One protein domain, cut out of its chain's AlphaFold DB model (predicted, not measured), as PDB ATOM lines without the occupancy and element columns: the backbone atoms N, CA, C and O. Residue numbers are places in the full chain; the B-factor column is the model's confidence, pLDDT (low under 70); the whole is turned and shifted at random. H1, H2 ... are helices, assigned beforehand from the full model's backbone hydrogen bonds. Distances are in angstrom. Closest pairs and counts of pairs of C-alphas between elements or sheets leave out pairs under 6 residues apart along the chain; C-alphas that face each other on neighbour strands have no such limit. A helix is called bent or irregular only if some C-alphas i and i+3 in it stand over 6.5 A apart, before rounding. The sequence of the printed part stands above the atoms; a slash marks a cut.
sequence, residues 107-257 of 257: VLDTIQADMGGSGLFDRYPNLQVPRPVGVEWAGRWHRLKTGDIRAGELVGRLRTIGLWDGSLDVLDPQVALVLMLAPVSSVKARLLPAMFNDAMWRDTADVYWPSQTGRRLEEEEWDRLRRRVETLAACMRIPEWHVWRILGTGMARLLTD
ATOM      1  N   VAL A 107      70.966  31.013  11.068       43.72
ATOM      2  CA  VAL A 107      72.158  30.820  10.213       43.72
ATOM      3  C   VAL A 107      71.890  31.285   8.779       43.72
ATOM      4  O   VAL A 107      72.782  31.839   8.141       43.72
ATOM      5  N   LEU A 108      70.667  31.086   8.281       47.19
ATOM      6  CA  LEU A 108      70.232  31.622   6.990       47.19
ATOM      7  C   LEU A 108      69.983  33.127   7.095       47.19
ATOM      8  O   LEU A 108      70.385  33.858   6.194       47.19
ATOM      9  N   ASP A 109      69.471  33.596   8.232       42.44
ATOM     10  CA  ASP A 109      69.238  35.026   8.475       42.44
ATOM     11  C   ASP A 109      70.548  35.815   8.534       42.44
ATOM     12  O   ASP A 109      70.612  36.940   8.055       42.44
ATOM     13  N   THR A 110      71.633  35.220   9.041       43.84
ATOM     14  CA  THR A 110      72.970  35.842   8.989       43.84
ATOM     15  C   THR A 110      73.485  35.933   7.545       43.84
ATOM     16  O   THR A 110      74.060  36.947   7.161       43.84
ATOM     17  N   ILE A 111      73.227  34.916   6.709       43.97
ATOM     18  CA  ILE A 111      73.573  34.935   5.276       43.97
ATOM     19  C   ILE A 111      72.728  35.979   4.526       43.97
ATOM     20  O   ILE A 111      73.244  36.651   3.637       43.97
ATOM     21  N   GLN A 112      71.452  36.144   4.886       40.81
ATOM     22  CA  GLN A 112      70.567  37.162   4.315       40.81
ATOM     23  C   GLN A 112      70.922  38.585   4.803       40.81
ATOM     24  O   GLN A 112      70.913  39.523   4.004       40.81
ATOM     25  N   ALA A 113      71.298  38.750   6.076       39.19
ATOM     26  CA  ALA A 113      71.647  40.032   6.694       39.19
ATOM     27  C   ALA A 113      73.015  40.577   6.245       39.19
ATOM     28  O   ALA A 113      73.128  41.776   5.990       39.19
ATOM     29  N   ASP A 114      74.031  39.723   6.064       39.53
ATOM     30  CA  ASP A 114      75.353  40.136   5.548       39.53
ATOM     31  C   ASP A 114      75.322  40.542   4.056       39.53
ATOM     32  O   ASP A 114      76.291  41.104   3.539       39.53
ATOM     33  N   MET A 115      74.219  40.281   3.341       41.03
ATOM     34  CA  MET A 115      74.149  40.363   1.872       41.03
ATOM     35  C   MET A 115      73.277  41.503   1.322       41.03
ATOM     36  O   MET A 115      73.098  41.602   0.107       41.03
ATOM     37  N   GLY A 116      72.803  42.418   2.175       34.56
ATOM     38  CA  GLY A 116      72.385  43.762   1.749       34.56
ATOM     39  C   GLY A 116      71.249  43.823   0.714       34.56
ATOM     40  O   GLY A 116      71.289  44.664  -0.180       34.56
ATOM     41  N   GLY A 117      70.241  42.953   0.821       39.59
ATOM     42  CA  GLY A 117      68.970  43.092   0.097       39.59
ATOM     43  C   GLY A 117      68.921  42.584  -1.353       39.59
ATOM     44  O   GLY A 117      67.842  42.620  -1.936       39.59
ATOM     45  N   SER A 118      70.016  42.070  -1.932       50.03
ATOM     46  CA  SER A 118      69.953  41.255  -3.164       50.03
ATOM     47  C   SER A 118      70.187  39.785  -2.824       50.03
ATOM     48  O   SER A 118      71.177  39.479  -2.153       50.03
ATOM     49  N   GLY A 119      69.328  38.878  -3.294       65.25
ATOM     50  CA  GLY A 119      69.476  37.448  -3.030       65.25
ATOM     51  C   GLY A 119      70.805  36.908  -3.569       65.25
ATOM     52  O   GLY A 119      71.346  37.406  -4.559       65.25
ATOM     53  N   LEU A 120      71.358  35.864  -2.942       76.44
ATOM     54  CA  LEU A 120      72.637  35.259  -3.348       76.44
ATOM     55  C   LEU A 120      72.675  34.922  -4.852       76.44
ATOM     56  O   LEU A 120      73.687  35.134  -5.523       76.44
ATOM     57  N   PHE A 121      71.559  34.422  -5.380       82.12
ATOM     58  CA  PHE A 121      71.412  34.056  -6.785       82.12
ATOM     59  C   PHE A 121      71.206  35.251  -7.726       82.12
ATOM     60  O   PHE A 121      71.399  35.083  -8.928       82.12
ATOM     61  N   ASP A 122      70.878  36.440  -7.217       80.25
ATOM     62  CA  ASP A 122      70.864  37.676  -8.013       80.25
ATOM     63  C   ASP A 122      72.290  38.194  -8.216       80.25
ATOM     64  O   ASP A 122      72.667  38.618  -9.309       80.25
ATOM     65  N   ARG A 123      73.119  38.094  -7.169       77.12
ATOM     66  CA  ARG A 123      74.541  38.459  -7.220       77.12
ATOM     67  C   ARG A 123      75.366  37.472  -8.047       77.12
ATOM     68  O   ARG A 123      76.313  37.874  -8.722       77.12
ATOM     69  N   TYR A 124      75.003  36.192  -8.009       83.56
ATOM     70  CA  TYR A 124      75.668  35.118  -8.747       83.56
ATOM     71  C   TYR A 124      74.657  34.349  -9.621       83.56
ATOM     72  O   TYR A 124      74.311  33.208  -9.310       83.56
ATOM     73  N   PRO A 125      74.197  34.924 -10.752       82.56
ATOM     74  CA  PRO A 125      73.131  34.331 -11.572       82.56
ATOM     75  C   PRO A 125      73.516  32.992 -12.209       82.56
ATOM     76  O   PRO A 125      72.656  32.152 -12.471       82.56
ATOM     77  N   ASN A 126      74.815  32.769 -12.418       87.62
ATOM     78  CA  ASN A 126      75.353  31.540 -12.999       87.62
ATOM     79  C   ASN A 126      75.666  30.461 -11.951       87.62
ATOM     80  O   ASN A 126      76.230  29.429 -12.310       87.62
ATOM     81  N   LEU A 127      75.342  30.689 -10.674       90.38
ATOM     82  CA  LEU A 127      75.599  29.729  -9.608       90.38
ATOM     83  C   LEU A 127      74.782  28.450  -9.830       90.38
ATOM     84  O   LEU A 127      73.576  28.498 -10.078       90.38
ATOM     85  N   GLN A 128      75.449  27.303  -9.741       92.00
ATOM     86  CA  GLN A 128      74.854  25.980  -9.882       92.00
ATOM     87  C   GLN A 128      75.145  25.185  -8.620       92.00
ATOM     88  O   GLN A 128      76.299  25.000  -8.239       92.00
ATOM     89  N   VAL A 129      74.092  24.694  -7.978       93.31
ATOM     90  CA  VAL A 129      74.195  23.989  -6.702       93.31
ATOM     91  C   VAL A 129      73.672  22.568  -6.882       93.31
ATOM     92  O   VAL A 129      72.496  22.307  -6.640       93.31
ATOM     93  N   PRO A 130      74.498  21.617  -7.343       88.56
ATOM     94  CA  PRO A 130      74.094  20.221  -7.370       88.56
ATOM     95  C   PRO A 130      73.961  19.709  -5.934       88.56
ATOM     96  O   PRO A 130      74.944  19.536  -5.217       88.56
ATOM     97  N   ARG A 131      72.724  19.492  -5.496       90.12
ATOM     98  CA  ARG A 131      72.443  19.029  -4.140       90.12
ATOM     99  C   ARG A 131      72.378  17.503  -4.121       90.12
ATOM    100  O   ARG A 131      71.500  16.936  -4.783       90.12
ATOM    101  N   PRO A 132      73.309  16.830  -3.424       84.25
ATOM    102  CA  PRO A 132      73.350  15.382  -3.409       84.25
ATOM    103  C   PRO A 132      72.156  14.795  -2.654       84.25
ATOM    104  O   PRO A 132      71.501  15.455  -1.846       84.25
ATOM    105  N   VAL A 133      71.878  13.528  -2.931       82.25
ATOM    106  CA  VAL A 133      70.760  12.786  -2.356       82.25
ATOM    107  C   VAL A 133      71.297  11.539  -1.665       82.25
ATOM    108  O   VAL A 133      72.214  10.903  -2.179       82.25
ATOM    109  N   GLY A 134      70.729  11.189  -0.511       69.44
ATOM    110  CA  GLY A 134      71.106   9.996   0.248       69.44
ATOM    111  C   GLY A 134      71.305  10.278   1.736       69.44
ATOM    112  O   GLY A 134      71.588  11.402   2.156       69.44
ATOM    113  N   VAL A 135      71.153   9.237   2.553       62.00
ATOM    114  CA  VAL A 135      71.252   9.321   4.022       62.00
ATOM    115  C   VAL A 135      72.657   9.677   4.504       62.00
ATOM    116  O   VAL A 135      72.827  10.293   5.557       62.00
ATOM    117  N   GLU A 136      73.682   9.348   3.722       70.56
ATOM    118  CA  GLU A 136      75.068   9.684   4.014       70.56
ATOM    119  C   GLU A 136      75.311  11.201   4.034       70.56
ATOM    120  O   GLU A 136      76.214  11.673   4.730       70.56
ATOM    121  N   TRP A 137      74.487  11.977   3.324       76.75
ATOM    122  CA  TRP A 137      74.606  13.432   3.253       76.75
ATOM    123  C   TRP A 137      74.038  14.124   4.481       76.75
ATOM    124  O   TRP A 137      74.625  15.109   4.917       76.75
ATOM    125  N   ALA A 138      73.012  13.553   5.120       69.81
ATOM    126  CA  ALA A 138      72.552  14.014   6.428       69.81
ATOM    127  C   ALA A 138      73.671  13.890   7.480       69.81
ATOM    128  O   ALA A 138      73.933  14.822   8.240       69.81
ATOM    129  N   GLY A 139      74.415  12.776   7.457       74.25
ATOM    130  CA  GLY A 139      75.588  12.588   8.314       74.25
ATOM    131  C   GLY A 139      76.731  13.562   7.998       74.25
ATOM    132  O   GLY A 139      77.358  14.099   8.911       74.25
ATOM    133  N   ARG A 140      77.004  13.832   6.714       80.31
ATOM    134  CA  ARG A 140      78.035  14.805   6.295       80.31
ATOM    135  C   ARG A 140      77.650  16.244   6.635       80.31
ATOM    136  O   ARG A 140      78.510  16.989   7.095       80.31
ATOM    137  N   TRP A 141      76.379  16.605   6.476       82.31
ATOM    138  CA  TRP A 141      75.826  17.882   6.919       82.31
ATOM    139  C   TRP A 141      75.992  18.060   8.427       82.31
ATOM    140  O   TRP A 141      76.533  19.071   8.867       82.31
ATOM    141  N   HIS A 142      75.610  17.052   9.217       73.38
ATOM    142  CA  HIS A 142      75.778  17.089  10.667       73.38
ATOM    143  C   HIS A 142      77.245  17.315  11.052       73.38
ATOM    144  O   HIS A 142      77.537  18.218  11.828       73.38
ATOM    145  N   ARG A 143      78.174  16.561  10.450       75.06
ATOM    146  CA  ARG A 143      79.616  16.709  10.704       75.06
ATOM    147  C   ARG A 143      80.174  18.070  10.291       75.06
ATOM    148  O   ARG A 143      81.079  18.574  10.946       75.06
ATOM    149  N   LEU A 144      79.670  18.658   9.208       78.81
ATOM    150  CA  LEU A 144      80.046  20.012   8.802       78.81
ATOM    151  C   LEU A 144      79.547  21.038   9.825       78.81
ATOM    152  O   LEU A 144      80.313  21.890  10.262       78.81
ATOM    153  N   LYS A 145      78.284  20.915  10.248       72.94
ATOM    154  CA  LYS A 145      77.650  21.800  11.234       72.94
ATOM    155  C   LYS A 145      78.346  21.744  12.598       72.94
ATOM    156  O   LYS A 145      78.465  22.772  13.255       72.94
ATOM    157  N   THR A 146      78.801  20.568  13.029       71.88
ATOM    158  CA  THR A 146      79.505  20.381  14.311       71.88
ATOM    159  C   THR A 146      80.996  20.714  14.246       71.88
ATOM    160  O   THR A 146      81.647  20.752  15.287       71.88
ATOM    161  N   GLY A 147      81.548  20.965  13.054       73.94
ATOM    162  CA  GLY A 147      82.986  21.165  12.853       73.94
ATOM    163  C   GLY A 147      83.812  19.870  12.874       73.94
ATOM    164  O   GLY A 147      85.040  19.933  12.826       73.94
ATOM    165  N   ASP A 148      83.161  18.700  12.886       73.25
ATOM    166  CA  ASP A 148      83.787  17.368  12.826       73.25
ATOM    167  C   ASP A 148      84.413  17.061  11.445       73.25
ATOM    168  O   ASP A 148      85.100  16.049  11.263       73.25
ATOM    169  N   ILE A 149      84.138  17.887  10.432       78.06
ATOM    170  CA  ILE A 149      84.842  17.879   9.146       78.06
ATOM    171  C   ILE A 149      85.109  19.315   8.696       78.06
ATOM    172  O   ILE A 149      84.242  20.183   8.791       78.06
ATOM    173  N   ARG A 150      86.317  19.577   8.187       83.69
ATOM    174  CA  ARG A 150      86.660  20.902   7.654       83.69
ATOM    175  C   ARG A 150      86.000  21.104   6.292       83.69
ATOM    176  O   ARG A 150      86.043  20.207   5.451       83.69
ATOM    177  N   ALA A 151      85.483  22.308   6.042       81.31
ATOM    178  CA  ALA A 151      84.835  22.659   4.778       81.31
ATOM    179  C   ALA A 151      85.723  22.341   3.559       81.31
ATOM    180  O   ALA A 151      85.302  21.618   2.661       81.31
ATOM    181  N   GLY A 152      86.993  22.763   3.571       84.31
ATOM    182  CA  GLY A 152      87.928  22.487   2.473       84.31
ATOM    183  C   GLY A 152      88.165  20.993   2.200       84.31
ATOM    184  O   GLY A 152      88.303  20.596   1.045       84.31
ATOM    185  N   GLU A 153      88.147  20.146   3.236       87.81
ATOM    186  CA  GLU A 153      88.259  18.691   3.066       87.81
ATOM    187  C   GLU A 153      87.025  18.126   2.350       87.81
ATOM    188  O   GLU A 153      87.148  17.316   1.427       87.81
ATOM    189  N   LEU A 154      85.828  18.566   2.747       88.12
ATOM    190  CA  LEU A 154      84.582  18.104   2.148       88.12
ATOM    191  C   LEU A 154      84.413  18.608   0.707       88.12
ATOM    192  O   LEU A 154      84.002  17.826  -0.151       88.12
ATOM    193  N   VAL A 155      84.812  19.852   0.418       89.69
ATOM    194  CA  VAL A 155      84.886  20.383  -0.957       89.69
ATOM    195  C   VAL A 155      85.824  19.534  -1.813       89.69
ATOM    196  O   VAL A 155      85.439  19.100  -2.898       89.69
ATOM    197  N   GLY A 156      87.028  19.227  -1.318       87.19
ATOM    198  CA  GLY A 156      87.978  18.362  -2.022       87.19
ATOM    199  C   GLY A 156      87.377  16.997  -2.366       87.19
ATOM    200  O   GLY A 156      87.483  16.542  -3.502       87.19
ATOM    201  N   ARG A 157      86.663  16.374  -1.420       87.00
ATOM    202  CA  ARG A 157      85.962  15.101  -1.657       87.00
ATOM    203  C   ARG A 157      84.861  15.225  -2.710       87.00
ATOM    204  O   ARG A 157      84.783  14.360  -3.576       87.00
ATOM    205  N   LEU A 158      84.029  16.269  -2.643       86.75
ATOM    206  CA  LEU A 158      82.944  16.516  -3.604       86.75
ATOM    207  C   LEU A 158      83.472  16.720  -5.028       86.75
ATOM    208  O   LEU A 158      82.886  16.192  -5.970       86.75
ATOM    209  N   ARG A 159      84.608  17.413  -5.177       88.06
ATOM    210  CA  ARG A 159      85.304  17.566  -6.464       88.06
ATOM    211  C   ARG A 159      85.772  16.227  -7.016       88.06
ATOM    212  O   ARG A 159      85.489  15.918  -8.168       88.06
ATOM    213  N   THR A 160      86.426  15.407  -6.192       86.62
ATOM    214  CA  THR A 160      86.941  14.096  -6.617       86.62
ATOM    215  C   THR A 160      85.840  13.162  -7.118       86.62
ATOM    216  O   THR A 160      86.064  12.408  -8.058       86.62
ATOM    217  N   ILE A 161      84.651  13.215  -6.515       82.56
ATOM    218  CA  ILE A 161      83.511  12.371  -6.912       82.56
ATOM    219  C   ILE A 161      82.598  13.029  -7.958       82.56
ATOM    220  O   ILE A 161      81.540  12.486  -8.260       82.56
ATOM    221  N   GLY A 162      82.978  14.192  -8.498       82.31
ATOM    222  CA  GLY A 162      82.237  14.873  -9.564       82.31
ATOM    223  C   GLY A 162      80.923  15.528  -9.132       82.31
ATOM    224  O   GLY A 162      80.118  15.879  -9.985       82.31
ATOM    225  N   LEU A 163      80.699  15.712  -7.826       86.38
ATOM    226  CA  LEU A 163      79.493  16.352  -7.283       86.38
ATOM    227  C   LEU A 163      79.671  17.851  -7.011       86.38
ATOM    228  O   LEU A 163      78.777  18.481  -6.457       86.38
ATOM    229  N   TRP A 164      80.816  18.424  -7.373       88.94
ATOM    230  CA  TRP A 164      81.103  19.848  -7.231       88.94
ATOM    231  C   TRP A 164      81.000  20.552  -8.580       88.94
ATOM    232  O   TRP A 164      81.659  20.149  -9.538       88.94
ATOM    233  N   ASP A 165      80.214  21.623  -8.649       91.25
ATOM    234  CA  ASP A 165      80.193  22.506  -9.813       91.25
ATOM    235  C   ASP A 165      81.179  23.665  -9.611       91.25
ATOM    236  O   ASP A 165      81.219  24.275  -8.544       91.25
ATOM    237  N   GLY A 166      81.977  23.983 -10.635       87.44
ATOM    238  CA  GLY A 166      83.002  25.031 -10.548       87.44
ATOM    239  C   GLY A 166      82.441  26.430 -10.268       87.44
ATOM    240  O   GLY A 166      83.159  27.280  -9.752       87.44
ATOM    241  N   SER A 167      81.153  26.674 -10.540       90.38
ATOM    242  CA  SER A 167      80.507  27.946 -10.192       90.38
ATOM    243  C   SER A 167      80.452  28.214  -8.684       90.38
ATOM    244  O   SER A 167      80.357  29.372  -8.293       90.38
ATOM    245  N   LEU A 168      80.561  27.184  -7.834       89.50
ATOM    246  CA  LEU A 168      80.592  27.321  -6.374       89.50
ATOM    247  C   LEU A 168      81.911  27.910  -5.848       89.50
ATOM    248  O   LEU A 168      81.953  28.367  -4.709       89.50
ATOM    249  N   ASP A 169      82.976  27.933  -6.658       88.88
ATOM    250  CA  ASP A 169      84.311  28.396  -6.242       88.88
ATOM    251  C   ASP A 169      84.374  29.903  -5.955       88.88
ATOM    252  O   ASP A 169      85.327  30.378  -5.340       88.88
ATOM    253  N   VAL A 170      83.359  30.657  -6.388       82.75
ATOM    254  CA  VAL A 170      83.220  32.090  -6.088       82.75
ATOM    255  C   VAL A 170      82.737  32.350  -4.658       82.75
ATOM    256  O   VAL A 170      82.776  33.490  -4.199       82.75
ATOM    257  N   LEU A 171      82.248  31.315  -3.970       81.69
ATOM    258  CA  LEU A 171      81.708  31.403  -2.620       81.69
ATOM    259  C   LEU A 171      82.725  30.928  -1.585       81.69
ATOM    260  O   LEU A 171      83.616  30.126  -1.869       81.69
ATOM    261  N   ASP A 172      82.529  31.368  -0.342       83.19
ATOM    262  CA  ASP A 172      83.197  30.736   0.788       83.19
ATOM    263  C   ASP A 172      82.838  29.229   0.834       83.19
ATOM    264  O   ASP A 172      81.659  28.874   0.681       83.19
ATOM    265  N   PRO A 173      83.815  28.323   1.051       83.06
ATOM    266  CA  PRO A 173      83.577  26.884   1.079       83.06
ATOM    267  C   PRO A 173      82.462  26.451   2.032       83.06
ATOM    268  O   PRO A 173      81.738  25.500   1.740       83.06
ATOM    269  N   GLN A 174      82.311  27.126   3.171       81.75
ATOM    270  CA  GLN A 174      81.269  26.805   4.134       81.75
ATOM    271  C   GLN A 174      79.891  27.212   3.609       81.75
ATOM    272  O   GLN A 174      78.960  26.415   3.702       81.75
ATOM    273  N   VAL A 175      79.774  28.382   2.977       83.50
ATOM    274  CA  VAL A 175      78.529  28.839   2.331       83.50
ATOM    275  C   VAL A 175      78.116  27.889   1.205       83.50
ATOM    276  O   VAL A 175      76.975  27.431   1.170       83.50
ATOM    277  N   ALA A 176      79.047  27.521   0.323       86.25
ATOM    278  CA  ALA A 176      78.773  26.585  -0.767       86.25
ATOM    279  C   ALA A 176      78.279  25.222  -0.252       86.25
ATOM    280  O   ALA A 176      77.308  24.665  -0.767       86.25
ATOM    281  N   LEU A 177      78.899  24.695   0.807       87.31
ATOM    282  CA  LEU A 177      78.482  23.428   1.402       87.31
ATOM    283  C   LEU A 177      77.129  23.510   2.119       87.31
ATOM    284  O   LEU A 177      76.382  22.533   2.088       87.31
ATOM    285  N   VAL A 178      76.785  24.647   2.733       85.94
ATOM    286  CA  VAL A 178      75.441  24.881   3.292       85.94
ATOM    287  C   VAL A 178      74.397  24.810   2.180       85.94
ATOM    288  O   VAL A 178      73.438  24.051   2.298       85.94
ATOM    289  N   LEU A 179      74.621  25.505   1.063       88.31
ATOM    290  CA  LEU A 179      73.711  25.474  -0.087       88.31
ATOM    291  C   LEU A 179      73.543  24.069  -0.665       88.31
ATOM    292  O   LEU A 179      72.460  23.727  -1.136       88.31
ATOM    293  N   MET A 180      74.598  23.253  -0.628       91.56
ATOM    294  CA  MET A 180      74.554  21.883  -1.129       91.56
ATOM    295  C   MET A 180      73.859  20.907  -0.172       91.56
ATOM    296  O   MET A 180      73.146  20.019  -0.630       91.56
ATOM    297  N   LEU A 181      74.105  21.020   1.137       88.62
ATOM    298  CA  LEU A 181      73.857  19.932   2.092       88.62
ATOM    299  C   LEU A 181      72.808  20.244   3.160       88.62
ATOM    300  O   LEU A 181      72.271  19.309   3.753       88.62
ATOM    301  N   ALA A 182      72.528  21.518   3.441       86.31
ATOM    302  CA  ALA A 182      71.587  21.881   4.496       86.31
ATOM    303  C   ALA A 182      70.170  21.435   4.115       86.31
ATOM    304  O   ALA A 182      69.720  21.790   3.024       86.31
ATOM    305  N   PRO A 183      69.455  20.675   4.963       86.00
ATOM    306  CA  PRO A 183      68.106  20.224   4.652       86.00
ATOM    307  C   PRO A 183      67.166  21.420   4.471       86.00
ATOM    308  O   PRO A 183      67.282  22.423   5.174       86.00
ATOM    309  N   VAL A 184      66.231  21.298   3.534       81.69
ATOM    310  CA  VAL A 184      65.187  22.299   3.280       81.69
ATOM    311  C   VAL A 184      63.911  21.872   3.999       81.69
ATOM    312  O   VAL A 184      63.567  20.688   3.999       81.69
ATOM    313  N   SER A 185      63.191  22.815   4.613       79.69
ATOM    314  CA  SER A 185      61.914  22.497   5.259       79.69
ATOM    315  C   SER A 185      60.933  21.908   4.241       79.69
ATOM    316  O   SER A 185      60.908  22.292   3.072       79.69
ATOM    317  N   SER A 186      60.102  20.961   4.674       81.06
ATOM    318  CA  SER A 186      59.149  20.290   3.779       81.06
ATOM    319  C   SER A 186      58.143  21.265   3.155       81.06
ATOM    320  O   SER A 186      57.721  21.054   2.020       81.06
ATOM    321  N   VAL A 187      57.803  22.346   3.864       78.88
ATOM    322  CA  VAL A 187      56.932  23.423   3.377       78.88
ATOM    323  C   VAL A 187      57.563  24.128   2.176       78.88
ATOM    324  O   VAL A 187      56.928  24.199   1.126       78.88
ATOM    325  N   LYS A 188      58.822  24.581   2.292       79.38
ATOM    326  CA  LYS A 188      59.532  25.248   1.189       79.38
ATOM    327  C   LYS A 188      59.862  24.271   0.060       79.38
ATOM    328  O   LYS A 188      59.597  24.560  -1.100       79.38
ATOM    329  N   ALA A 189      60.359  23.078   0.384       83.44
ATOM    330  CA  ALA A 189      60.778  22.078  -0.600       83.44
ATOM    331  C   ALA A 189      59.646  21.657  -1.561       83.44
ATOM    332  O   ALA A 189      59.893  21.443  -2.747       83.44
ATOM    333  N   ARG A 190      58.394  21.602  -1.079       87.44
ATOM    334  CA  ARG A 190      57.199  21.307  -1.895       87.44
ATOM    335  C   ARG A 190      56.886  22.358  -2.961       87.44
ATOM    336  O   ARG A 190      56.084  22.075  -3.845       87.44
ATOM    337  N   LEU A 191      57.493  23.542  -2.901       84.38
ATOM    338  CA  LEU A 191      57.341  24.577  -3.927       84.38
ATOM    339  C   LEU A 191      58.187  24.291  -5.173       84.38
ATOM    340  O   LEU A 191      57.903  24.846  -6.232       84.38
ATOM    341  N   LEU A 192      59.181  23.398  -5.084       91.50
ATOM    342  CA  LEU A 192      60.097  23.103  -6.186       91.50
ATOM    343  C   LEU A 192      59.387  22.741  -7.505       91.50
ATOM    344  O   LEU A 192      59.774  23.295  -8.533       91.50
ATOM    345  N   PRO A 193      58.348  21.877  -7.540       91.12
ATOM    346  CA  PRO A 193      57.648  21.581  -8.787       91.12
ATOM    347  C   PRO A 193      57.046  22.830  -9.436       91.12
ATOM    348  O   PRO A 193      57.090  22.962 -10.651       91.12
ATOM    349  N   ALA A 194      56.544  23.791  -8.657       85.00
ATOM    350  CA  ALA A 194      55.941  25.009  -9.199       85.00
ATOM    351  C   ALA A 194      56.951  25.931  -9.912       85.00
ATOM    352  O   ALA A 194      56.541  26.812 -10.664       85.00
ATOM    353  N   MET A 195      58.258  25.713  -9.727       86.88
ATOM    354  CA  MET A 195      59.316  26.468 -10.408       86.88
ATOM    355  C   MET A 195      59.511  26.050 -11.874       86.88
ATOM    356  O   MET A 195      60.240  26.716 -12.610       86.88
ATOM    357  N   PHE A 196      58.893  24.948 -12.311       88.25
ATOM    358  CA  PHE A 196      59.068  24.399 -13.652       88.25
ATOM    359  C   PHE A 196      57.789  24.500 -14.484       88.25
ATOM    360  O   PHE A 196      56.714  24.085 -14.061       88.25
ATOM    361  N   ASN A 197      57.921  24.985 -15.720       84.69
ATOM    362  CA  ASN A 197      56.791  25.084 -16.651       84.69
ATOM    363  C   ASN A 197      56.491  23.748 -17.356       84.69
ATOM    364  O   ASN A 197      55.336  23.424 -17.637       84.69
ATOM    365  N   ASP A 198      57.525  22.953 -17.629       92.00
ATOM    366  CA  ASP A 198      57.407  21.673 -18.328       92.00
ATOM    367  C   ASP A 198      56.903  20.557 -17.396       92.00
ATOM    368  O   ASP A 198      57.353  20.424 -16.257       92.00
ATOM    369  N   ALA A 199      55.958  19.744 -17.872       91.94
ATOM    370  CA  ALA A 199      55.322  18.707 -17.059       91.94
ATOM    371  C   ALA A 199      56.299  17.610 -16.603       91.94
ATOM    372  O   ALA A 199      56.215  17.171 -15.459       91.94
ATOM    373  N   MET A 200      57.259  17.203 -17.441       91.50
ATOM    374  CA  MET A 200      58.233  16.175 -17.054       91.50
ATOM    375  C   MET A 200      59.199  16.697 -15.988       91.50
ATOM    376  O   MET A 200      59.575  15.954 -15.077       91.50
ATOM    377  N   TRP A 201      59.568  17.977 -16.061       93.88
ATOM    378  CA  TRP A 201      60.335  18.633 -15.002       93.88
ATOM    379  C   TRP A 201      59.556  18.724 -13.689       93.88
ATOM    380  O   TRP A 201      60.114  18.392 -12.645       93.88
ATOM    381  N   ARG A 202      58.270  19.095 -13.735       94.94
ATOM    382  CA  ARG A 202      57.397  19.132 -12.548       94.94
ATOM    383  C   ARG A 202      57.276  17.770 -11.875       94.94
ATOM    384  O   ARG A 202      57.503  17.669 -10.673       94.94
ATOM    385  N   ASP A 203      56.995  16.728 -12.651       94.56
ATOM    386  CA  ASP A 203      56.883  15.355 -12.150       94.56
ATOM    387  C   ASP A 203      58.195  14.866 -11.525       94.56
ATOM    388  O   ASP A 203      58.198  14.171 -10.509       94.56
ATOM    389  N   THR A 204      59.331  15.216 -12.133       96.25
ATOM    390  CA  THR A 204      60.647  14.831 -11.609       96.25
ATOM    391  C   THR A 204      60.970  15.599 -10.329       96.25
ATOM    392  O   THR A 204      61.450  15.007  -9.364       96.25
ATOM    393  N   ALA A 205      60.649  16.895 -10.278       94.94
ATOM    394  CA  ALA A 205      60.785  17.722  -9.087       94.94
ATOM    395  C   ALA A 205      59.912  17.226  -7.921       94.94
ATOM    396  O   ALA A 205      60.375  17.238  -6.779       94.94
ATOM    397  N   ASP A 206      58.697  16.740  -8.201       94.50
ATOM    398  CA  ASP A 206      57.777  16.187  -7.196       94.50
ATOM    399  C   ASP A 206      58.354  14.939  -6.507       94.50
ATOM    400  O   ASP A 206      58.244  14.767  -5.296       94.50
ATOM    401  N   VAL A 207      59.063  14.103  -7.267       95.19
ATOM    402  CA  VAL A 207      59.764  12.928  -6.727       95.19
ATOM    403  C   VAL A 207      61.108  13.307  -6.081       95.19
ATOM    404  O   VAL A 207      61.595  12.598  -5.201       95.19
ATOM    405  N   TYR A 208      61.719  14.424  -6.487       94.94
ATOM    406  CA  TYR A 208      63.028  14.864  -5.997       94.94
ATOM    407  C   TYR A 208      62.980  15.538  -4.628       94.94
ATOM    408  O   TYR A 208      63.802  15.220  -3.763       94.94
ATOM    409  N   TRP A 209      62.051  16.473  -4.412       92.69
ATOM    410  CA  TRP A 209      62.072  17.332  -3.223       92.69
ATOM    411  C   TRP A 209      62.066  16.585  -1.876       92.69
ATOM    412  O   TRP A 209      62.753  17.067  -0.970       92.69
ATOM    413  N   PRO A 210      61.397  15.418  -1.690       90.19
ATOM    414  CA  PRO A 210      61.387  14.738  -0.391       90.19
ATOM    415  C   PRO A 210      62.795  14.373   0.083       90.19
ATOM    416  O   PRO A 210      63.096  14.436   1.275       90.19
ATOM    417  N   SER A 211      63.678  14.082  -0.874       89.69
ATOM    418  CA  SER A 211      65.075  13.718  -0.655       89.69
ATOM    419  C   SER A 211      65.929  14.830  -0.030       89.69
ATOM    420  O   SER A 211      66.998  14.567   0.515       89.69
ATOM    421  N   GLN A 212      65.449  16.075  -0.092       90.12
ATOM    422  CA  GLN A 212      66.173  17.275   0.329       90.12
ATOM    423  C   GLN A 212      65.784  17.745   1.735       90.12
ATOM    424  O   GLN A 212      66.319  18.739   2.219       90.12
ATOM    425  N   THR A 213      64.880  17.028   2.408       82.75
ATOM    426  CA  THR A 213      64.302  17.437   3.702       82.75
ATOM    427  C   THR A 213      65.004  16.841   4.926       82.75
ATOM    428  O   THR A 213      64.567  17.039   6.053       82.75
ATOM    429  N   GLY A 214      66.072  16.063   4.729       74.81
ATOM    430  CA  GLY A 214      66.727  15.299   5.801       74.81
ATOM    431  C   GLY A 214      65.993  14.007   6.184       74.81
ATOM    432  O   GLY A 214      66.528  13.197   6.939       74.81
ATOM    433  N   ARG A 215      64.801  13.770   5.621       77.38
ATOM    434  CA  ARG A 215      64.113  12.480   5.686       77.38
ATOM    435  C   ARG A 215      64.908  11.410   4.929       77.38
ATOM    436  O   ARG A 215      65.427  11.644   3.839       77.38
ATOM    437  N   ARG A 216      64.913  10.196   5.479       75.00
ATOM    438  CA  ARG A 216      65.354   8.993   4.772       75.00
ATOM    439  C   ARG A 216      64.322   8.584   3.717       75.00
ATOM    440  O   ARG A 216      63.141   8.444   4.034       75.00
ATOM    441  N   LEU A 217      64.785   8.396   2.484       78.69
ATOM    442  CA  LEU A 217      64.007   7.743   1.434       78.69
ATOM    443  C   LEU A 217      64.095   6.225   1.574       78.69
ATOM    444  O   LEU A 217      65.156   5.692   1.918       78.69
ATOM    445  N   GLU A 218      62.989   5.557   1.269       85.94
ATOM    446  CA  GLU A 218      62.975   4.113   1.055       85.94
ATOM    447  C   GLU A 218      63.612   3.762  -0.298       85.94
ATOM    448  O   GLU A 218      63.680   4.592  -1.209       85.94
ATOM    449  N   GLU A 219      64.080   2.521  -0.448       84.81
ATOM    450  CA  GLU A 219      64.770   2.056  -1.663       84.81
ATOM    451  C   GLU A 219      63.914   2.247  -2.927       84.81
ATOM    452  O   GLU A 219      64.389   2.763  -3.937       84.81
ATOM    453  N   GLU A 220      62.613   1.957  -2.836       88.69
ATOM    454  CA  GLU A 220      61.658   2.135  -3.934       88.69
ATOM    455  C   GLU A 220      61.487   3.602  -4.356       88.69
ATOM    456  O   GLU A 220      61.384   3.909  -5.550       88.69
ATOM    457  N   GLU A 221      61.464   4.525  -3.387       88.88
ATOM    458  CA  GLU A 221      61.410   5.966  -3.653       88.88
ATOM    459  C   GLU A 221      62.688   6.416  -4.358       88.88
ATOM    460  O   GLU A 221      62.646   7.242  -5.276       88.88
ATOM    461  N   TRP A 222      63.817   5.823  -3.966       87.38
ATOM    462  CA  TRP A 222      65.109   6.172  -4.521       87.38
ATOM    463  C   TRP A 222      65.235   5.713  -5.986       87.38
ATOM    464  O   TRP A 222      65.555   6.501  -6.882       87.38
ATOM    465  N   ASP A 223      64.850   4.468  -6.271       89.81
ATOM    466  CA  ASP A 223      64.790   3.929  -7.632       89.81
ATOM    467  C   ASP A 223      63.756   4.637  -8.512       89.81
ATOM    468  O   ASP A 223      63.930   4.757  -9.730       89.81
ATOM    469  N   ARG A 224      62.650   5.112  -7.929       93.50
ATOM    470  CA  ARG A 224      61.670   5.926  -8.654       93.50
ATOM    471  C   ARG A 224      62.278   7.256  -9.093       93.50
ATOM    472  O   ARG A 224      62.091   7.639 -10.247       93.50
ATOM    473  N   LEU A 225      62.994   7.947  -8.208       93.88
ATOM    474  CA  LEU A 225      63.649   9.214  -8.536       93.88
ATOM    475  C   LEU A 225      64.725   9.023  -9.609       93.88
ATOM    476  O   LEU A 225      64.729   9.757 -10.596       93.88
ATOM    477  N   ARG A 226      65.579   8.000  -9.471       92.06
ATOM    478  CA  ARG A 226      66.619   7.691 -10.461       92.06
ATOM    479  C   ARG A 226      66.027   7.442 -11.849       92.06
ATOM    480  O   ARG A 226      66.404   8.123 -12.796       92.06
ATOM    481  N   ARG A 227      65.010   6.579 -11.952       95.12
ATOM    482  CA  ARG A 227      64.306   6.321 -13.223       95.12
ATOM    483  C   ARG A 227      63.676   7.579 -13.818       95.12
ATOM    484  O   ARG A 227      63.668   7.743 -15.037       95.12
ATOM    485  N   ARG A 228      63.124   8.470 -12.984       95.44
ATOM    486  CA  ARG A 228      62.542   9.738 -13.453       95.44
ATOM    487  C   ARG A 228      63.601  10.676 -14.015       95.44
ATOM    488  O   ARG A 228      63.381  11.225 -15.091       95.44
ATOM    489  N   VAL A 229      64.746  10.798 -13.349       94.75
ATOM    490  CA  VAL A 229      65.874  11.593 -13.847       94.75
ATOM    491  C   VAL A 229      66.438  11.014 -15.146       94.75
ATOM    492  O   VAL A 229      66.591  11.765 -16.105       94.75
ATOM    493  N   GLU A 230      66.662   9.699 -15.215       94.19
ATOM    494  CA  GLU A 230      67.114   8.997 -16.429       94.19
ATOM    495  C   GLU A 230      66.147   9.243 -17.606       94.19
ATOM    496  O   GLU A 230      66.559   9.616 -18.706       94.19
ATOM    497  N   THR A 231      64.837   9.115 -17.362       95.81
ATOM    498  CA  THR A 231      63.795   9.348 -18.378       95.81
ATOM    499  C   THR A 231      63.784  10.802 -18.848       95.81
ATOM    500  O   THR A 231      63.778  11.061 -20.051       95.81
ATOM    501  N   LEU A 232      63.804  11.759 -17.916       94.62
ATOM    502  CA  LEU A 232      63.809  13.185 -18.238       94.62
ATOM    503  C   LEU A 232      65.057  13.567 -19.044       94.62
ATOM    504  O   LEU A 232      64.943  14.263 -20.053       94.62
ATOM    505  N   ALA A 233      66.229  13.081 -18.636       92.31
ATOM    506  CA  ALA A 233      67.491  13.308 -19.331       92.31
ATOM    507  C   ALA A 233      67.440  12.793 -20.778       92.31
ATOM    508  O   ALA A 233      67.781  13.525 -21.711       92.31
ATOM    509  N   ALA A 234      66.925  11.575 -20.980       93.69
ATOM    510  CA  ALA A 234      66.753  10.982 -22.303       93.69
ATOM    511  C   ALA A 234      65.765  11.775 -23.179       93.69
ATOM    512  O   ALA A 234      66.076  12.089 -24.330       93.69
ATOM    513  N   CYS A 235      64.602  12.149 -22.635       94.56
ATOM    514  CA  CYS A 235      63.587  12.924 -23.351       94.56
ATOM    515  C   CYS A 235      64.092  14.314 -23.757       94.56
ATOM    516  O   CYS A 235      63.858  14.750 -24.884       94.56
ATOM    517  N   MET A 236      64.820  14.987 -22.864       90.00
ATOM    518  CA  MET A 236      65.368  16.326 -23.095       90.00
ATOM    519  C   MET A 236      66.705  16.311 -23.852       90.00
ATOM    520  O   MET A 236      67.209  17.372 -24.211       90.00
ATOM    521  N   ARG A 237      67.275  15.126 -24.126       92.69
ATOM    522  CA  ARG A 237      68.590  14.927 -24.769       92.69
ATOM    523  C   ARG A 237      69.725  15.673 -24.062       92.69
ATOM    524  O   ARG A 237      70.595  16.260 -24.704       92.69
ATOM    525  N   ILE A 238      69.716  15.632 -22.736       91.31
ATOM    526  CA  ILE A 238      70.736  16.236 -21.871       91.31
ATOM    527  C   ILE A 238      71.376  15.166 -20.980       91.31
ATOM    528  O   ILE A 238      70.759  14.132 -20.731       91.31
ATOM    529  N   PRO A 239      72.594  15.389 -20.461       89.12
ATOM    530  CA  PRO A 239      73.178  14.497 -19.464       89.12
ATOM    531  C   PRO A 239      72.351  14.476 -18.171       89.12
ATOM    532  O   PRO A 239      71.888  15.526 -17.724       89.12
ATOM    533  N   GLU A 240      72.254  13.325 -17.503       88.69
ATOM    534  CA  GLU A 240      71.582  13.202 -16.193       88.69
ATOM    535  C   GLU A 240      72.128  14.187 -15.158       88.69
ATOM    536  O   GLU A 240      71.377  14.800 -14.404       88.69
ATOM    537  N   TRP A 241      73.444  14.412 -15.165       86.31
ATOM    538  CA  TRP A 241      74.085  15.404 -14.304       86.31
ATOM    539  C   TRP A 241      73.488  16.811 -14.454       86.31
ATOM    540  O   TRP A 241      73.360  17.548 -13.478       86.31
ATOM    541  N   HIS A 242      73.072  17.180 -15.667       88.81
ATOM    542  CA  HIS A 242      72.429  18.464 -15.916       88.81
ATOM    543  C   HIS A 242      71.061  18.554 -15.225       88.81
ATOM    544  O   HIS A 242      70.716  19.598 -14.674       88.81
ATOM    545  N   VAL A 243      70.320  17.442 -15.179       91.62
ATOM    546  CA  VAL A 243      69.050  17.348 -14.448       91.62
ATOM    547  C   VAL A 243      69.266  17.544 -12.952       91.62
ATOM    548  O   VAL A 243      68.618  18.398 -12.345       91.62
ATOM    549  N   TRP A 244      70.232  16.830 -12.372       92.12
ATOM    550  CA  TRP A 244      70.585  16.962 -10.956       92.12
ATOM    551  C   TRP A 244      70.994  18.384 -10.580       92.12
ATOM    552  O   TRP A 244      70.563  18.901  -9.548       92.12
ATOM    553  N   ARG A 245      71.781  19.044 -11.434       91.44
ATOM    554  CA  ARG A 245      72.165  20.443 -11.240       91.44
ATOM    555  C   ARG A 245      70.969  21.383 -11.228       91.44
ATOM    556  O   ARG A 245      70.902  22.238 -10.351       91.44
ATOM    557  N   ILE A 246      70.039  21.247 -12.173       93.62
ATOM    558  CA  ILE A 246      68.864  22.124 -12.252       93.62
ATOM    559  C   ILE A 246      67.961  21.928 -11.028       93.62
ATOM    560  O   ILE A 246      67.596  22.909 -10.381       93.62
ATOM    561  N   LEU A 247      67.657  20.677 -10.667       95.12
ATOM    562  CA  LEU A 247      66.835  20.359  -9.493       95.12
ATOM    563  C   LEU A 247      67.482  20.856  -8.195       95.12
ATOM    564  O   LEU A 247      66.831  21.522  -7.389       95.12
ATOM    565  N   GLY A 248      68.777  20.583  -8.016       94.75
ATOM    566  CA  GLY A 248      69.533  21.030  -6.851       94.75
ATOM    567  C   GLY A 248      69.625  22.552  -6.757       94.75
ATOM    568  O   GLY A 248      69.443  23.107  -5.677       94.75
ATOM    569  N   THR A 249      69.827  23.242  -7.882       94.19
ATOM    570  CA  THR A 249      69.901  24.712  -7.914       94.19
ATOM    571  C   THR A 249      68.549  25.338  -7.592       94.19
ATOM    572  O   THR A 249      68.495  26.294  -6.823       94.19
ATOM    573  N   GLY A 250      67.452  24.786  -8.123       91.12
ATOM    574  CA  GLY A 250      66.099  25.209  -7.757       91.12
ATOM    575  C   GLY A 250      65.844  25.042  -6.258       91.12
ATOM    576  O   GLY A 250      65.377  25.964  -5.599       91.12
ATOM    577  N   MET A 251      66.252  23.908  -5.691       92.25
ATOM    578  CA  MET A 251      66.118  23.662  -4.256       92.25
ATOM    579  C   MET A 251      67.012  24.577  -3.403       92.25
ATOM    580  O   MET A 251      66.601  25.018  -2.336       92.25
ATOM    581  N   ALA A 252      68.221  24.898  -3.866       90.31
ATOM    582  CA  ALA A 252      69.107  25.831  -3.177       90.31
ATOM    583  C   ALA A 252      68.557  27.267  -3.171       90.31
ATOM    584  O   ALA A 252      68.760  27.971  -2.189       90.31
ATOM    585  N   ARG A 253      67.824  27.683  -4.215       85.69
ATOM    586  CA  ARG A 253      67.102  28.970  -4.233       85.69
ATOM    587  C   ARG A 253      66.020  29.017  -3.155       85.69
ATOM    588  O   ARG A 253      66.006  29.937  -2.355       85.69
ATOM    589  N   LEU A 254      65.225  27.953  -3.033       80.94
ATOM    590  CA  LEU A 254      64.208  27.824  -1.977       80.94
ATOM    591  C   LEU A 254      64.784  27.777  -0.554       80.94
ATOM    592  O   LEU A 254      64.048  27.952   0.412       80.94
ATOM    593  N   LEU A 255      66.075  27.476  -0.401       78.75
ATOM    594  CA  LEU A 255      66.754  27.553   0.891       78.75
ATOM    595  C   LEU A 255      67.119  29.003   1.249       78.75
ATOM    596  O   LEU A 255      67.149  29.334   2.431       78.75
ATOM    597  N   THR A 256      67.436  29.832   0.251       69.50
ATOM    598  CA  THR A 256      67.870  31.225   0.434       69.50
ATOM    599  C   THR A 256      66.736  32.244   0.388       69.50
ATOM    600  O   THR A 256      66.932  33.345   0.897       69.50
ATOM    601  N   ASP A 257      65.608  31.883  -0.224       58.44
ATOM    602  CA  ASP A 257      64.356  32.653  -0.263       58.44
ATOM    603  C   ASP A 257      63.517  32.385   0.997       58.44
ATOM    604  O   ASP A 257      62.999  33.343   1.603       58.44
TER     605      ASP A 257
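What this domain is: This is residues 107 to 257 of the 257 residues of an uncharacterized protein of Bifidobacterium animalis subsp. animalis MCC 0499 (UniProt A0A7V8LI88). A compact, rounded body of helices is built round H11, which runs through the middle: the helical hairpin of H9 and H10 packs on one side of it together with the short H7 and H8, and a group made of H3, H4, H5 and H6 lies on the other side, packing on it through H6. H1 and the short H2 sit by the last residues of H11, and residues 127 to 129 of the long link from H2 to H3 pass between H11 and H5. The printed part has 151 residues with eleven named helices, H1 to H11 in order along the chain, and no named strand; its class is all helix, and the helix packing is mostly crossed. The whole is compact, with a radius of gyration of the C-alphas of 15.0 A and spans of 39 by 32 by 28 A.

How they stand to each other: The longest helix, H10, residues 219 to 236, forms a helical hairpin with H9, residues 199 to 212. These two touch, with the C-alphas of Val 207 and Leu 225 closest at 5.7 A, and run opposite ways at a steep tilt of 35.1 degrees, only just past shallow. With its residues 229 to 233 alone, H10 touches residues 240 to 244 of H11, residues 240 to 256; the closest C-alphas, those of Ala 233 and Glu 240, are 5.2 A apart, and the tilt of 69 degrees, opposite ways, is steep, only just short of about perpendicular. H11 is the hub, touching five helices. It touches H9 with residues 247 to 251 alone, closest at the C-alphas of Ala 205 and Leu 247, 6.6 A, at a steep tilt of 64 degrees, the same way. H8, residues 192 to 195, touches H9, with the C-alphas of Pro 193 and Arg 202 at 4.5 A, and touches H11, with those of Leu 192 and Met 251 at 6.3 A. H7, residues 186 to 189, touches H9, with the C-alphas of Ala 189 and Trp 209 at 5.6 A, and H11, with those of Lys 188 and Leu 254 at 6.2 A. With residues 248 to 255 alone, H11 touches H6, residues 173 to 181, about perpendicular at 75 degrees; the C-alphas of Leu 179 and Ala 252 are closest, 5.6 A. H6 touches H3, residues 135 to 145, with the C-alphas of Trp 141 and Leu 181 at 5.6 A, at a shallow tilt of 31 degrees, opposite ways. H6 also touches H4, residues 151 to 160, with the C-alphas of Ala 151 and Gln 174 at 5.5 A, at a steep tilt of 61 degrees, the same way. H5, residues 166 to 170, is close to H6 but not clearly touching, with the C-alphas of Leu 168 and Ala 176 at 5.9 A. H1, residues 107 to 113, and H2, residues 120 to 123, are each close to H11 but not clearly touching; the closest C-alphas are those of Leu 108 and Thr 256, 7.0 A, and of Phe 121 and Arg 253, 7.1 A. Among the pairs that are apart are H3 and H10, and H4 and H11. Every O i to N i+4 pair is within hydrogen-bond range in H1, H4, H6, H10 and H11, against 6 of 7 in H3, 7 of 10 in H9 and 0 of 1 in H5, where 1 of 2 O i to N i+3 pairs is within range; H2, H7 and H8 are too short for an O i to N i+4 pair.

Where its parts are: H10 is 25.8 A long from first to last C-alpha, H11 24.8 A, H9 20.5 A, H3 15.8 A, H4 14.4 A and H6 12.0 A. H9 is only just irregular: C-alphas 207 and 210 are 6.8 A apart. H1 begins at C-alpha 107 (72.158, 30.820, 10.213), and H11 ends at C-alpha 256 (67.870, 31.225, 0.434).

The domain as a whole: The two C-alphas farthest apart, those of Gly 116 and Glu 220, are 43.4 A apart. The printed part has no cut, and the link from H2 to H3 is long. The mean pLDDT of the printed part is 82.3; residues 107 to 119, 134 to 135, 138 and 256 to 257 are under 70.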